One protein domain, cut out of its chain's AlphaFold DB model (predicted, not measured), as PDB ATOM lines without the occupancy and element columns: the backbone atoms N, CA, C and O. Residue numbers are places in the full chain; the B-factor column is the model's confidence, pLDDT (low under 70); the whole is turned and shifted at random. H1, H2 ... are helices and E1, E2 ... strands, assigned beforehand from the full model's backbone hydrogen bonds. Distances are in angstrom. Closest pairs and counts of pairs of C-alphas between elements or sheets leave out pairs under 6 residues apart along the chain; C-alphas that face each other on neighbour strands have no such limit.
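What this domain is: This is residues 4 to 101 of the 759 residues of a protein of Lachnospiraceae bacterium G41 (UniProt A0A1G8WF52). The domain is a sandwich, two sheets face to face: the sheet E4 E3 E7 E8 and the sheet E1 E2 E6 E5 are both strongly twisted, and their strands cross at 47 degrees. Two short helices, H1 and H2, graze the sheet E1 E2 E6 E5, away from the other sheet, while E4 of the one sheet runs on into E5 of the other. The printed part has 98 residues with two named helices and then eight named strands, H1 H2 E1 E2 E3 E4 E5 E6 E7 E8 along the chain; the class is mixed, helices and strands, and both sheets are antiparallel throughout. The whole is compact, with a radius of gyration of the C-alphas of 13.2 A and spans of 38 by 38 by 25 A.

Where its parts are: In the first sheet, E3 is residues 49 to 56, 22.0 A from first to last C-alpha, E4 residues 59 to 64, 16.7 A, E7 residues 84 to 90, 20.3 A, and E8 residues 95 to 99. In the other, E1 is residues 32 to 34, E2 residues 37 to 43, 20.1 A, E5 residues 66 to 69, and E6 residues 73 to 78, 17.1 A. H1 is residues 11 to 18, with C-alpha 11 at (-29.283, -26.258, 49.978), and H2 residues 26 to 29. E8 ends with C-alpha 99 at (-39.448, -45.994, 38.786).

How they stand to each other: The sheet E4 E3 E7 E8 has E4 and E8 as edge strands. E3 and E4 form a hairpin, with N 54 and O 61 2.8 A apart; E3 and E7 have N 53 and O 86 at 2.8 A; the hairpin E7 and E8 has N 87 and O 99 at 2.8 A. The parts of the two sheets that face each other are 10.8 A centre to centre, and the C-alphas of Val 50 and Phe 74 are the closest of E3 and E6, 7.0 A apart. In the sheet E1 E2 E6 E5, N 34 and O 37 are 2.8 A apart in the hairpin E1 and E2, N 40 and O 76 3.0 A in E2 and E6, and N 75 and O 66 2.9 A in the hairpin E5 and E6. E4 runs on into E5 at 42 degrees across Leu 65. H2 only grazes this sheet; its closest C-alphas to E2 are those of Leu 29 and Gln 41, 5.1 A. H1 only grazes it too, with the C-alphas of Ile 14 and Phe 73 the closest of H1 and E6, 7.9 A. H1 and H2 are close but not clearly touching, Ala 13 to Ile 28 at 7.3 A between C-alphas. Every O i to N i+4 pair of H1 is within hydrogen-bond range; H2 is too short for one.

The domain as a whole: The two C-alphas farthest apart, those of Gly 35 and Glu 93, are 38.2 A from each other. The printed part has no cut and no long link; H1 to H2 is a short link and the others are tight. The mean pLDDT of the printed part is 92.0, and residues 4 to 5 are under 70.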
ATOM      1  N   LYS A   4     -21.624 -34.605  57.487       65.31
ATOM      2  CA  LYS A   4     -20.944 -34.824  56.212       65.31
ATOM      3  C   LYS A   4     -21.855 -34.624  54.997       65.31
ATOM      4  O   LYS A   4     -21.401 -34.025  54.026       65.31
ATOM      5  N   HIS A   5     -23.108 -35.084  55.040       66.12
ATOM      6  CA  HIS A   5     -24.061 -34.861  53.948       66.12
ATOM      7  C   HIS A   5     -24.432 -33.380  53.881       66.12
ATOM      8  O   HIS A   5     -24.350 -32.792  52.808       66.12
ATOM      9  N   TYR A   6     -24.704 -32.746  55.028       71.06
ATOM     10  CA  TYR A   6     -25.166 -31.353  55.084       71.06
ATOM     11  C   TYR A   6     -24.196 -30.370  54.414       71.06
ATOM     12  O   TYR A   6     -24.613 -29.506  53.652       71.06
ATOM     13  N   ASN A   7     -22.890 -30.529  54.643       72.50
ATOM     14  CA  ASN A   7     -21.869 -29.624  54.103       72.50
ATOM     15  C   ASN A   7     -21.563 -29.833  52.608       72.50
ATOM     16  O   ASN A   7     -20.849 -29.026  52.016       72.50
ATOM     17  N   MET A   8     -22.020 -30.936  52.008       73.88
ATOM     18  CA  MET A   8     -21.741 -31.276  50.604       73.88
ATOM     19  C   MET A   8     -22.951 -31.068  49.686       73.88
ATOM     20  O   MET A   8     -22.827 -31.264  48.472       73.88
ATOM     21  N   MET A   9     -24.094 -30.690  50.259       79.69
ATOM     22  CA  MET A   9     -25.330 -30.399  49.546       79.69
ATOM     23  C   MET A   9     -25.456 -28.911  49.229       79.69
ATOM     24  O   MET A   9     -24.999 -28.051  49.978       79.69
ATOM     25  N   ASP A  10     -26.074 -28.629  48.088       86.75
ATOM     26  CA  ASP A  10     -26.411 -27.279  47.656       86.75
ATOM     27  C   ASP A  10     -27.845 -26.974  48.110       86.75
ATOM     28  O   ASP A  10     -28.807 -27.309  47.423       86.75
ATOM     29  N   TRP A  11     -27.981 -26.448  49.329       88.25
ATOM     30  CA  TRP A  11     -29.283 -26.258  49.978       88.25
ATOM     31  C   TRP A  11     -30.181 -25.262  49.250       88.25
ATOM     32  O   TRP A  11     -31.370 -25.522  49.117       88.25
ATOM     33  N   GLU A  12     -29.614 -24.182  48.713       89.44
ATOM     34  CA  GLU A  12     -30.359 -23.209  47.905       89.44
ATOM     35  C   GLU A  12     -30.945 -23.883  46.654       89.44
ATOM     36  O   GLU A  12     -32.125 -23.732  46.329       89.44
ATOM     37  N   ALA A  13     -30.141 -24.714  45.987       89.56
ATOM     38  CA  ALA A  13     -30.592 -25.478  44.835       89.56
ATOM     39  C   ALA A  13     -31.677 -26.509  45.214       89.56
ATOM     40  O   ALA A  13     -32.658 -26.663  44.486       89.56
ATOM     41  N   ILE A  14     -31.549 -27.182  46.360       91.50
ATOM     42  CA  ILE A  14     -32.552 -28.134  46.869       91.50
ATOM     43  C   ILE A  14     -33.873 -27.434  47.186       91.50
ATOM     44  O   ILE A  14     -34.921 -27.905  46.744       91.50
ATOM     45  N   GLU A  15     -33.844 -26.299  47.885       92.38
ATOM     46  CA  GLU A  15     -35.046 -25.514  48.173       92.38
ATOM     47  C   GLU A  15     -35.753 -25.105  46.877       92.38
ATOM     48  O   GLU A  15     -36.970 -25.261  46.764       92.38
ATOM     49  N   SER A  16     -35.002 -24.707  45.843       92.12
ATOM     50  CA  SER A  16     -35.590 -24.385  44.537       92.12
ATOM     51  C   SER A  16     -36.318 -25.573  43.883       92.12
ATOM     52  O   SER A  16     -37.299 -25.373  43.166       92.12
ATOM     53  N   ILE A  17     -35.891 -26.819  44.136       93.88
ATOM     54  CA  ILE A  17     -36.622 -28.024  43.707       93.88
ATOM     55  C   ILE A  17     -37.898 -28.186  44.534       93.88
ATOM     56  O   ILE A  17     -38.979 -28.366  43.972       93.88
ATOM     57  N   VAL A  18     -37.783 -28.093  45.860       92.81
ATOM     58  CA  VAL A  18     -38.896 -28.303  46.800       92.81
ATOM     59  C   VAL A  18     -40.044 -27.322  46.540       92.81
ATOM     60  O   VAL A  18     -41.205 -27.741  46.513       92.81
ATOM     61  N   TYR A  19     -39.733 -26.051  46.276       90.81
ATOM     62  CA  TYR A  19     -40.720 -25.000  46.003       90.81
ATOM     63  C   TYR A  19     -41.181 -24.919  44.533       90.81
ATOM     64  O   TYR A  19     -42.125 -24.184  44.227       90.81
ATOM     65  N   ALA A  20     -40.616 -25.744  43.640       91.38
ATOM     66  CA  ALA A  20     -40.850 -25.729  42.189       91.38
ATOM     67  C   ALA A  20     -40.421 -24.425  41.482       91.38
ATOM     68  O   ALA A  20     -41.075 -23.969  40.541       91.38
ATOM     69  N   ASP A  21     -39.305 -23.846  41.918       90.69
ATOM     70  CA  ASP A  21     -38.699 -22.643  41.334       90.69
ATOM     71  C   ASP A  21     -37.477 -22.956  40.448       90.69
ATOM     72  O   ASP A  21     -36.986 -22.097  39.716       90.69
ATOM     73  N   CYS A  22     -36.975 -24.193  40.472       92.81
ATOM     74  CA  CYS A  22     -35.809 -24.597  39.690       92.81
ATOM     75  C   CYS A  22     -36.122 -24.757  38.192       92.81
ATOM     76  O   CYS A  22     -37.031 -25.491  37.808       92.81
ATOM     77  N   ASN A  23     -35.280 -24.181  37.325       93.75
ATOM     78  CA  ASN A  23     -35.321 -24.405  35.872       93.75
ATOM     79  C   ASN A  23     -34.213 -25.307  35.329       93.75
ATOM     80  O   ASN A  23     -34.217 -25.630  34.141       93.75
ATOM     81  N   LYS A  24     -33.265 -25.732  36.166       95.12
ATOM     82  CA  LYS A  24     -32.237 -26.706  35.787       95.12
ATOM     83  C   LYS A  24     -32.208 -27.903  36.734       95.12
ATOM     84  O   LYS A  24     -31.165 -28.201  37.314       95.12
ATOM     85  N   PRO A  25     -33.334 -28.621  36.893       95.62
ATOM     86  CA  PRO A  25     -33.414 -29.732  37.828       95.62
ATOM     87  C   PRO A  25     -32.413 -30.851  37.521       95.62
ATOM     88  O   PRO A  25     -31.964 -31.513  38.453       95.62
ATOM     89  N   CYS A  26     -31.985 -31.046  36.265       94.56
ATOM     90  CA  CYS A  26     -30.977 -32.058  35.943       94.56
ATOM     91  C   CYS A  26     -29.603 -31.745  36.551       94.56
ATOM     92  O   CYS A  26     -28.857 -32.680  36.828       94.56
ATOM     93  N   ASP A  27     -29.261 -30.476  36.797       92.31
ATOM     94  CA  ASP A  27     -27.977 -30.109  37.414       92.31
ATOM     95  C   ASP A  27     -27.889 -30.606  38.875       92.31
ATOM     96  O   ASP A  27     -26.793 -30.763  39.420       92.31
ATOM     97  N   ILE A  28     -29.043 -30.913  39.478       93.00
ATOM     98  CA  ILE A  28     -29.194 -31.384  40.856       93.00
ATOM     99  C   ILE A  28     -29.586 -32.867  40.871       93.00
ATOM    100  O   ILE A  28     -28.874 -33.695  41.433       93.00
ATOM    101  N   LEU A  29     -30.712 -33.223  40.257       94.56
ATOM    102  CA  LEU A  29     -31.336 -34.542  40.386       94.56
ATOM    103  C   LEU A  29     -30.638 -35.630  39.560       94.56
ATOM    104  O   LEU A  29     -30.737 -36.804  39.902       94.56
ATOM    105  N   SER A  30     -29.878 -35.270  38.520       92.00
ATOM    106  CA  SER A  30     -29.072 -36.266  37.810       92.00
ATOM    107  C   SER A  30     -27.860 -36.703  38.638       92.00
ATOM    108  O   SER A  30     -27.318 -35.957  39.460       92.00
ATOM    109  N   VAL A  31     -27.385 -37.931  38.405       94.06
ATOM    110  CA  VAL A  31     -26.174 -38.426  39.071       94.06
ATOM    111  C   VAL A  31     -24.978 -37.547  38.700       94.06
ATOM    112  O   VAL A  31     -24.518 -37.535  37.555       94.06
ATOM    113  N   SER A  32     -24.417 -36.865  39.698       91.12
ATOM    114  CA  SER A  32     -23.290 -35.946  39.524       91.12
ATOM    115  C   SER A  32     -21.997 -36.521  40.101       91.12
ATOM    116  O   SER A  32     -21.985 -37.279  41.074       91.12
ATOM    117  N   LYS A  33     -20.856 -36.175  39.498       90.06
ATOM    118  CA  LYS A  33     -19.535 -36.588  39.990       90.06
ATOM    119  C   LYS A  33     -19.023 -35.576  41.020       90.06
ATOM    120  O   LYS A  33     -18.871 -34.399  40.705       90.06
ATOM    121  N   LYS A  34     -18.691 -36.037  42.228       87.00
ATOM    122  CA  LYS A  34     -18.129 -35.237  43.331       87.00
ATOM    123  C   LYS A  34     -16.774 -35.832  43.742       87.00
ATOM    124  O   LYS A  34     -16.670 -36.707  44.603       87.00
ATOM    125  N   GLY A  35     -15.710 -35.396  43.067       85.00
ATOM    126  CA  GLY A  35     -14.358 -35.930  43.262       85.00
ATOM    127  C   GLY A  35     -14.235 -37.399  42.829       85.00
ATOM    128  O   GLY A  35     -14.416 -37.719  41.653       85.00
ATOM    129  N   LYS A  36     -13.897 -38.289  43.776       85.25
ATOM    130  CA  LYS A  36     -13.817 -39.751  43.560       85.25
ATOM    131  C   LYS A  36     -15.159 -40.474  43.745       85.25
ATOM    132  O   LYS A  36     -15.248 -41.649  43.401       85.25
ATOM    133  N   SER A  37     -16.170 -39.788  44.270       90.94
ATOM    134  CA  SER A  37     -17.510 -40.333  44.485       90.94
ATOM    135  C   SER A  37     -18.495 -39.770  43.462       90.94
ATOM    136  O   SER A  37     -18.243 -38.753  42.809       90.94
ATOM    137  N   LYS A  38     -19.632 -40.435  43.330       94.62
ATOM    138  CA  LYS A  38     -20.826 -39.959  42.636       94.62
ATOM    139  C   LYS A  38     -21.907 -39.694  43.676       94.62
ATOM    140  O   LYS A  38     -21.949 -40.388  44.690       94.62
ATOM    141  N   LEU A  39     -22.733 -38.693  43.424       94.38
ATOM    142  CA  LEU A  39     -23.877 -38.320  44.243       94.38
ATOM    143  C   LEU A  39     -25.139 -38.640  43.444       94.38
ATOM    144  O   LEU A  39     -25.287 -38.151  42.324       94.38
ATOM    145  N   ILE A  40     -26.009 -39.479  44.002       95.94
ATOM    146  CA  ILE A  40     -27.360 -39.710  43.487       95.94
ATOM    147  C   ILE A  40     -28.346 -38.946  44.365       95.94
ATOM    148  O   ILE A  40     -28.214 -38.960  45.589       95.94
ATOM    149  N   GLN A  41     -29.294 -38.262  43.732       95.44
ATOM    150  CA  GLN A  41     -30.305 -37.449  44.399       95.44
ATOM    151  C   GLN A  41     -31.668 -37.776  43.799       95.44
ATOM    152  O   GLN A  41     -31.762 -38.127  42.627       95.44
ATOM    153  N   ALA A  42     -32.714 -37.704  44.608       95.81
ATOM    154  CA  ALA A  42     -34.075 -37.963  44.175       95.81
ATOM    155  C   ALA A  42     -35.044 -37.116  44.992       95.81
ATOM    156  O   ALA A  42     -34.893 -36.998  46.208       95.81
ATOM    157  N   PHE A  43     -36.059 -36.569  44.333       95.88
ATOM    158  CA  PHE A  43     -37.124 -35.834  44.996       95.88
ATOM    159  C   PHE A  43     -38.457 -36.541  44.759       95.88
ATOM    160  O   PHE A  43     -38.949 -36.604  43.634       95.88
ATOM    161  N   TYR A  44     -39.008 -37.101  45.831       94.38
ATOM    162  CA  TYR A  44     -40.296 -37.784  45.849       94.38
ATOM    163  C   TYR A  44     -41.075 -37.280  47.067       94.38
ATOM    164  O   TYR A  44     -40.919 -37.833  48.162       94.38
ATOM    165  N   PRO A  45     -41.879 -36.212  46.913       92.12
ATOM    166  CA  PRO A  45     -42.572 -35.622  48.048       92.12
ATOM    167  C   PRO A  45     -43.513 -36.634  48.706       92.12
ATOM    168  O   PRO A  45     -44.154 -37.418  48.013       92.12
ATOM    169  N   ASP A  46     -43.570 -36.621  50.038       90.69
ATOM    170  CA  ASP A  46     -44.267 -37.582  50.917       90.69
ATOM    171  C   ASP A  46     -43.766 -39.038  50.907       90.69
ATOM    172  O   ASP A  46     -44.349 -39.883  51.590       90.69
ATOM    173  N   ALA A  47     -42.684 -39.364  50.192       94.62
ATOM    174  CA  ALA A  47     -42.093 -40.696  50.303       94.62
ATOM    175  C   ALA A  47     -41.498 -40.921  51.708       94.62
ATOM    176  O   ALA A  47     -40.884 -40.032  52.316       94.62
ATOM    177  N   GLU A  48     -41.662 -42.141  52.220       95.62
ATOM    178  CA  GLU A  48     -41.050 -42.613  53.463       95.62
ATOM    179  C   GLU A  48     -39.621 -43.098  53.212       95.62
ATOM    180  O   GLU A  48     -38.722 -42.865  54.024       95.62
ATOM    181  N   SER A  49     -39.392 -43.768  52.079       96.88
ATOM    182  CA  SER A  49     -38.081 -44.305  51.729       96.88
ATOM    183  C   SER A  49     -37.874 -44.386  50.214       96.88
ATOM    184  O   SER A  49     -38.806 -44.641  49.449       96.88
ATOM    185  N   VAL A  50     -36.629 -44.173  49.776       97.88
ATOM    186  CA  VAL A  50     -36.211 -44.339  48.378       97.88
ATOM    187  C   VAL A  50     -34.974 -45.225  48.330       97.88
ATOM    188  O   VAL A  50     -33.988 -44.996  49.033       97.88
ATOM    189  N   THR A  51     -35.014 -46.252  47.482       98.25
ATOM    190  CA  THR A  51     -33.882 -47.153  47.234       98.25
ATOM    191  C   THR A  51     -33.518 -47.134  45.757       98.25
ATOM    192  O   THR A  51     -34.350 -47.424  44.901       98.25
ATOM    193  N   ALA A  52     -32.261 -46.831  45.442       97.69
ATOM    194  CA  ALA A  52     -31.725 -46.919  44.091       97.69
ATOM    195  C   ALA A  52     -31.232 -48.344  43.800       97.69
ATOM    196  O   ALA A  52     -30.424 -48.899  44.543       97.69
ATOM    197  N   HIS A  53     -31.688 -48.935  42.703       97.25
ATOM    198  CA  HIS A  53     -31.250 -50.235  42.207       97.25
ATOM    199  C   HIS A  53     -30.409 -50.042  40.946       97.25
ATOM    200  O   HIS A  53     -30.925 -49.656  39.901       97.25
ATOM    201  N   PHE A  54     -29.113 -50.323  41.042       96.31
ATOM    202  CA  PHE A  54     -28.140 -50.184  39.963       96.31
ATOM    203  C   PHE A  54     -27.863 -51.517  39.277       96.31
ATOM    204  O   PHE A  54     -27.729 -52.549  39.940       96.31
ATOM    205  N   THR A  55     -27.643 -51.470  37.966       93.75
ATOM    206  CA  THR A  55     -27.017 -52.568  37.221       93.75
ATOM    207  C   THR A  55     -25.503 -52.362  37.204       93.75
ATOM    208  O   THR A  55     -24.998 -51.429  36.577       93.75
ATOM    209  N   VAL A  56     -24.767 -53.238  37.892       92.94
ATOM    210  CA  VAL A  56     -23.302 -53.207  38.021       92.94
ATOM    211  C   VAL A  56     -22.740 -54.524  37.497       92.94
ATOM    212  O   VAL A  56     -22.981 -55.579  38.082       92.94
ATOM    213  N   ASN A  57     -22.003 -54.486  36.383       89.81
ATOM    214  CA  ASN A  57     -21.458 -55.682  35.718       89.81
ATOM    215  C   ASN A  57     -22.523 -56.778  35.479       89.81
ATOM    216  O   ASN A  57     -22.275 -57.961  35.711       89.81
ATOM    217  N   GLY A  58     -23.739 -56.375  35.086       85.94
ATOM    218  CA  GLY A  58     -24.871 -57.280  34.849       85.94
ATOM    219  C   GLY A  58     -25.563 -57.823  36.107       85.94
ATOM    220  O   GLY A  58     -26.458 -58.656  35.985       85.94
ATOM    221  N   LYS A  59     -25.181 -57.376  37.311       90.00
ATOM    222  CA  LYS A  59     -25.820 -57.751  38.584       90.00
ATOM    223  C   LYS A  59     -26.528 -56.557  39.217       90.00
ATOM    224  O   LYS A  59     -26.036 -55.433  39.144       90.00
ATOM    225  N   ASN A  60     -27.646 -56.814  39.891       91.44
ATOM    226  CA  ASN A  60     -28.369 -55.786  40.636       91.44
ATOM    227  C   ASN A  60     -27.670 -55.482  41.966       91.44
ATOM    228  O   ASN A  60     -27.373 -56.391  42.742       91.44
ATOM    229  N   LYS A  61     -27.452 -54.197  42.244       95.94
ATOM    230  CA  LYS A  61     -26.958 -53.683  43.524       95.94
ATOM    231  C   LYS A  61     -27.892 -52.582  44.017       95.94
ATOM    232  O   LYS A  61     -28.101 -51.607  43.305       95.94
ATOM    233  N   SER A  62     -28.438 -52.725  45.220       96.12
ATOM    234  CA  SER A  62     -29.312 -51.721  45.837       96.12
ATOM    235  C   SER A  62     -28.543 -50.789  46.775       96.12
ATOM    236  O   SER A  62     -27.609 -51.216  47.455       96.12
ATOM    237  N   LEU A  63     -28.971 -49.532  46.839       97.00
ATOM    238  CA  LEU A  63     -28.474 -48.493  47.734       97.00
ATOM    239  C   LEU A  63     -29.676 -47.731  48.298       97.00
ATOM    240  O   LEU A  63     -30.415 -47.107  47.538       97.00
ATOM    241  N   LYS A  64     -29.890 -47.799  49.613       97.19
ATOM    242  CA  LYS A  64     -30.924 -46.998  50.280       97.19
ATOM    243  C   LYS A  64     -30.430 -45.555  50.386       97.19
ATOM    244  O   LYS A  64     -29.291 -45.358  50.793       97.19
ATOM    245  N   LEU A  65     -31.262 -44.590  50.000       96.94
ATOM    246  CA  LEU A  65     -30.929 -43.169  50.088       96.94
ATOM    247  C   LEU A  65     -31.308 -42.610  51.465       96.94
ATOM    248  O   LEU A  65     -32.322 -43.016  52.042       96.94
ATOM    249  N   GLU A  66     -30.515 -41.673  51.988       95.06
ATOM    250  CA  GLU A  66     -30.866 -40.929  53.200       95.06
ATOM    251  C   GLU A  66     -31.900 -39.852  52.852       95.06
ATOM    252  O   GLU A  66     -31.741 -39.141  51.860       95.06
ATOM    253  N   LYS A  67     -32.960 -39.726  53.661       94.44
ATOM    254  CA  LYS A  67     -33.903 -38.605  53.576       94.44
ATOM    255  C   LYS A  67     -33.238 -37.376  54.194       94.44
ATOM    256  O   LYS A  67     -33.099 -37.300  55.413       94.44
ATOM    257  N   VAL A  68     -32.780 -36.467  53.344       91.69
ATOM    258  CA  VAL A  68     -31.992 -35.290  53.737       91.69
ATOM    259  C   VAL A  68     -32.861 -34.056  53.976       91.69
ATOM    260  O   VAL A  68     -32.447 -33.177  54.720       91.69
ATOM    261  N   ASP A  69     -34.074 -34.035  53.417       90.94
ATOM    262  CA  ASP A  69     -35.100 -33.021  53.677       90.94
ATOM    263  C   ASP A  69     -36.458 -33.699  53.941       90.94
ATOM    264  O   ASP A  69     -36.846 -34.653  53.250       90.94
ATOM    265  N   GLU A  70     -37.198 -33.216  54.943       90.81
ATOM    266  CA  GLU A  70     -38.512 -33.751  55.314       90.81
ATOM    267  C   GLU A  70     -39.543 -33.642  54.181       90.81
ATOM    268  O   GLU A  70     -40.397 -34.531  54.068       90.81
ATOM    269  N   ALA A  71     -39.382 -32.665  53.280       91.12
ATOM    270  CA  ALA A  71     -40.193 -32.462  52.080       91.12
ATOM    271  C   ALA A  71     -40.086 -33.601  51.048       91.12
ATOM    272  O   ALA A  71     -40.811 -33.595  50.058       91.12
ATOM    273  N   GLY A  72     -39.216 -34.595  51.270       93.25
ATOM    274  CA  GLY A  72     -39.080 -35.770  50.402       93.25
ATOM    275  C   GLY A  72     -37.864 -35.719  49.485       93.25
ATOM    276  O   GLY A  72     -37.888 -36.308  48.404       93.25
ATOM    277  N   PHE A  73     -36.805 -35.020  49.900       95.50
ATOM    278  CA  PHE A  73     -35.526 -35.038  49.196       95.50
ATOM    279  C   PHE A  73     -34.624 -36.132  49.769       95.50
ATOM    280  O   PHE A  73     -34.439 -36.243  50.985       95.50
ATOM    281  N   PHE A  74     -34.049 -36.938  48.883       95.94
ATOM    282  CA  PHE A  74     -33.218 -38.088  49.216       95.94
ATOM    283  C   PHE A  74     -31.876 -38.005  48.498       95.94
ATOM    284  O   PHE A  74     -31.820 -37.623  47.329       95.94
ATOM    285  N   ALA A  75     -30.795 -38.404  49.167       95.56
ATOM    286  CA  ALA A  75     -29.466 -38.405  48.570       95.56
ATOM    287  C   ALA A  75     -28.544 -39.474  49.163       95.56
ATOM    288  O   ALA A  75     -28.692 -39.867  50.318       95.56
ATOM    289  N   GLU A  76     -27.574 -39.940  48.370       95.81
ATOM    290  CA  GLU A  76     -26.482 -40.788  48.861       95.81
ATOM    291  C   GLU A  76     -25.245 -40.739  47.949       95.81
ATOM    292  O   GLU A  76     -25.338 -40.531  46.733       95.81
ATOM    293  N   PHE A  77     -24.068 -40.979  48.528       93.75
ATOM    294  CA  PHE A  77     -22.810 -41.107  47.800       93.75
ATOM    295  C   PHE A  77     -22.457 -42.564  47.491       93.75
ATOM    296  O   PHE A  77     -22.592 -43.466  48.316       93.75
ATOM    297  N   PHE A  78     -21.882 -42.800  46.313       94.94
ATOM    298  CA  PHE A  78     -21.363 -44.112  45.929       94.94
ATOM    299  C   PHE A  78     -20.121 -44.005  45.035       94.94
ATOM    300  O   PHE A  78     -19.816 -42.951  44.484       94.94
ATOM    301  N   THR A  79     -19.359 -45.095  44.906       94.69
ATOM    302  CA  THR A  79     -18.035 -45.094  44.242       94.69
ATOM    303  C   THR A  79     -17.907 -46.083  43.086       94.69
ATOM    304  O   THR A  79     -16.840 -46.193  42.488       94.69
ATOM    305  N   PHE A  80     -18.969 -46.822  42.759       93.50
ATOM    306  CA  PHE A  80     -18.945 -47.838  41.707       93.50
ATOM    307  C   PHE A  80     -19.470 -47.314  40.359       93.50
ATOM    308  O   PHE A  80     -20.188 -46.315  40.269       93.50
ATOM    309  N   GLU A  81     -19.089 -48.005  39.287       93.44
ATOM    310  CA  GLU A  81     -19.638 -47.800  37.947       93.44
ATOM    311  C   GLU A  81     -20.954 -48.562  37.773       93.44
ATOM    312  O   GLU A  81     -21.161 -49.609  38.387       93.44
ATOM    313  N   TYR A  82     -21.852 -48.022  36.951       93.88
ATOM    314  CA  TYR A  82     -23.170 -48.589  36.673       93.88
ATOM    315  C   TYR A  82     -23.536 -48.349  35.208       93.88
ATOM    316  O   TYR A  82     -23.075 -47.379  34.608       93.88
ATOM    317  N   SER A  83     -24.361 -49.225  34.636       91.06
ATOM    318  CA  SER A  83     -24.891 -49.049  33.275       91.06
ATOM    319  C   SER A  83     -26.285 -48.422  33.258       91.06
ATOM    320  O   SER A  83     -26.644 -47.747  32.304       91.06
ATOM    321  N   SER A  84     -27.080 -48.660  34.298       92.50
ATOM    322  CA  SER A  84     -28.426 -48.112  34.465       92.50
ATOM    323  C   SER A  84     -28.848 -48.193  35.928       92.50
ATOM    324  O   SER A  84     -28.251 -48.944  36.710       92.50
ATOM    325  N   TYR A  85     -29.872 -47.428  36.301       95.25
ATOM    326  CA  TYR A  85     -30.524 -47.542  37.598       95.25
ATOM    327  C   TYR A  85     -32.017 -47.232  37.504       95.25
ATOM    328  O   TYR A  85     -32.496 -46.678  36.515       95.25
ATOM    329  N   TYR A  86     -32.741 -47.613  38.547       95.75
ATOM    330  CA  TYR A  86     -34.114 -47.201  38.804       95.75
ATOM    331  C   TYR A  86     -34.317 -47.049  40.312       95.75
ATOM    332  O   TYR A  86     -33.541 -47.585  41.109       95.75
ATOM    333  N   PHE A  87     -35.372 -46.358  40.712       97.12
ATOM    334  CA  PHE A  87     -35.780 -46.216  42.098       97.12
ATOM    335  C   PHE A  87     -36.899 -47.193  42.459       97.12
ATOM    336  O   PHE A  87     -37.763 -47.528  41.647       97.12
ATOM    337  N   LYS A  88     -36.883 -47.643  43.707       97.75
ATOM    338  CA  LYS A  88     -38.056 -48.132  44.421       97.75
ATOM    339  C   LYS A  88     -38.449 -47.043  45.415       97.75
ATOM    340  O   LYS A  88     -37.599 -46.633  46.209       97.75
ATOM    341  N   VAL A  89     -39.689 -46.571  45.340       96.75
ATOM    342  CA  VAL A  89     -40.203 -45.470  46.169       96.75
ATOM    343  C   VAL A  89     -41.329 -46.006  47.041       96.75
ATOM    344  O   VAL A  89     -42.307 -46.551  46.532       96.75
ATOM    345  N   GLU A  90     -41.180 -45.877  48.352       96.69
ATOM    346  CA  GLU A  90     -42.145 -46.355  49.341       96.69
ATOM    347  C   GLU A  90     -42.865 -45.156  49.960       96.69
ATOM    348  O   GLU A  90     -42.227 -44.255  50.509       96.69
ATOM    349  N   TYR A  91     -44.191 -45.150  49.863       94.31
ATOM    350  CA  TYR A  91     -45.086 -44.225  50.551       94.31
ATOM    351  C   TYR A  91     -45.876 -44.987  51.621       94.31
ATOM    352  O   TYR A  91     -45.913 -46.217  51.628       94.31
ATOM    353  N   LYS A  92     -46.588 -44.252  52.479       91.88
ATOM    354  CA  LYS A  92     -47.386 -44.821  53.574       91.88
ATOM    355  C   LYS A  92     -48.413 -45.874  53.127       91.88
ATOM    356  O   LYS A  92     -48.639 -46.851  53.835       91.88
ATOM    357  N   GLU A  93     -49.061 -45.660  51.980       91.56
ATOM    358  CA  GLU A  93     -50.178 -46.498  51.504       91.56
ATOM    359  C   GLU A  93     -49.884 -47.241  50.195       91.56
ATOM    360  O   GLU A  93     -50.647 -48.123  49.801       91.56
ATOM    361  N   ASN A  94     -48.790 -46.917  49.503       93.06
ATOM    362  CA  ASN A  94     -48.420 -47.579  48.258       93.06
ATOM    363  C   ASN A  94     -46.899 -47.640  48.062       93.06
ATOM    364  O   ASN A  94     -46.108 -46.992  48.744       93.06
ATOM    365  N   THR A  95     -46.468 -48.470  47.121       93.44
ATOM    366  CA  THR A  95     -45.065 -48.587  46.724       93.44
ATOM    367  C   THR A  95     -44.996 -48.527  45.212       93.44
ATOM    368  O   THR A  95     -45.711 -49.257  44.524       93.44
ATOM    369  N   LEU A  96     -44.136 -47.656  44.697       92.12
ATOM    370  CA  LEU A  96     -43.805 -47.603  43.284       92.12
ATOM    371  C   LEU A  96     -42.537 -48.426  43.061       92.12
ATOM    372  O   LEU A  96     -41.424 -48.006  43.394       92.12
ATOM    373  N   ASP A  97     -42.716 -49.619  42.502       90.06
ATOM    374  CA  ASP A  97     -41.609 -50.473  42.094       90.06
ATOM    375  C   ASP A  97     -41.097 -50.066  40.710       90.06
ATOM    376  O   ASP A  97     -41.863 -49.877  39.766       90.06
ATOM    377  N   LYS A  98     -39.769 -49.996  40.573       92.31
ATOM    378  CA  LYS A  98     -39.077 -49.778  39.295       92.31
ATOM    379  C   LYS A  98     -39.438 -48.463  38.586       92.31
ATOM    380  O   LYS A  98     -39.749 -48.441  37.397       92.31
ATOM    381  N   VAL A  99     -39.313 -47.356  39.310       94.06
ATOM    382  CA  VAL A  99     -39.448 -45.994  38.786       94.06
ATOM    383  C   VAL A  99     -38.138 -45.569  38.128       94.06
ATOM    384  O   VAL A  99     -37.116 -45.432  38.795       94.06
ATOM    385  N   TYR A 100     -38.136 -45.369  36.813       94.94
ATOM    386  CA  TYR A 100     -36.970 -44.793  36.141       94.94
ATOM    387  C   TYR A 100     -36.874 -43.299  36.439       94.94
ATOM    388  O   TYR A 100     -37.886 -42.606  36.469       94.94
ATOM    389  N   ASP A 101     -35.651 -42.815  36.633       94.88
ATOM    390  CA  ASP A 101     -35.380 -41.411  36.921       94.88
ATOM    391  C   ASP A 101     -35.555 -40.541  35.660       94.88
ATOM    392  O   ASP A 101     -34.751 -40.680  34.726       94.88
TER     393      ASP A 101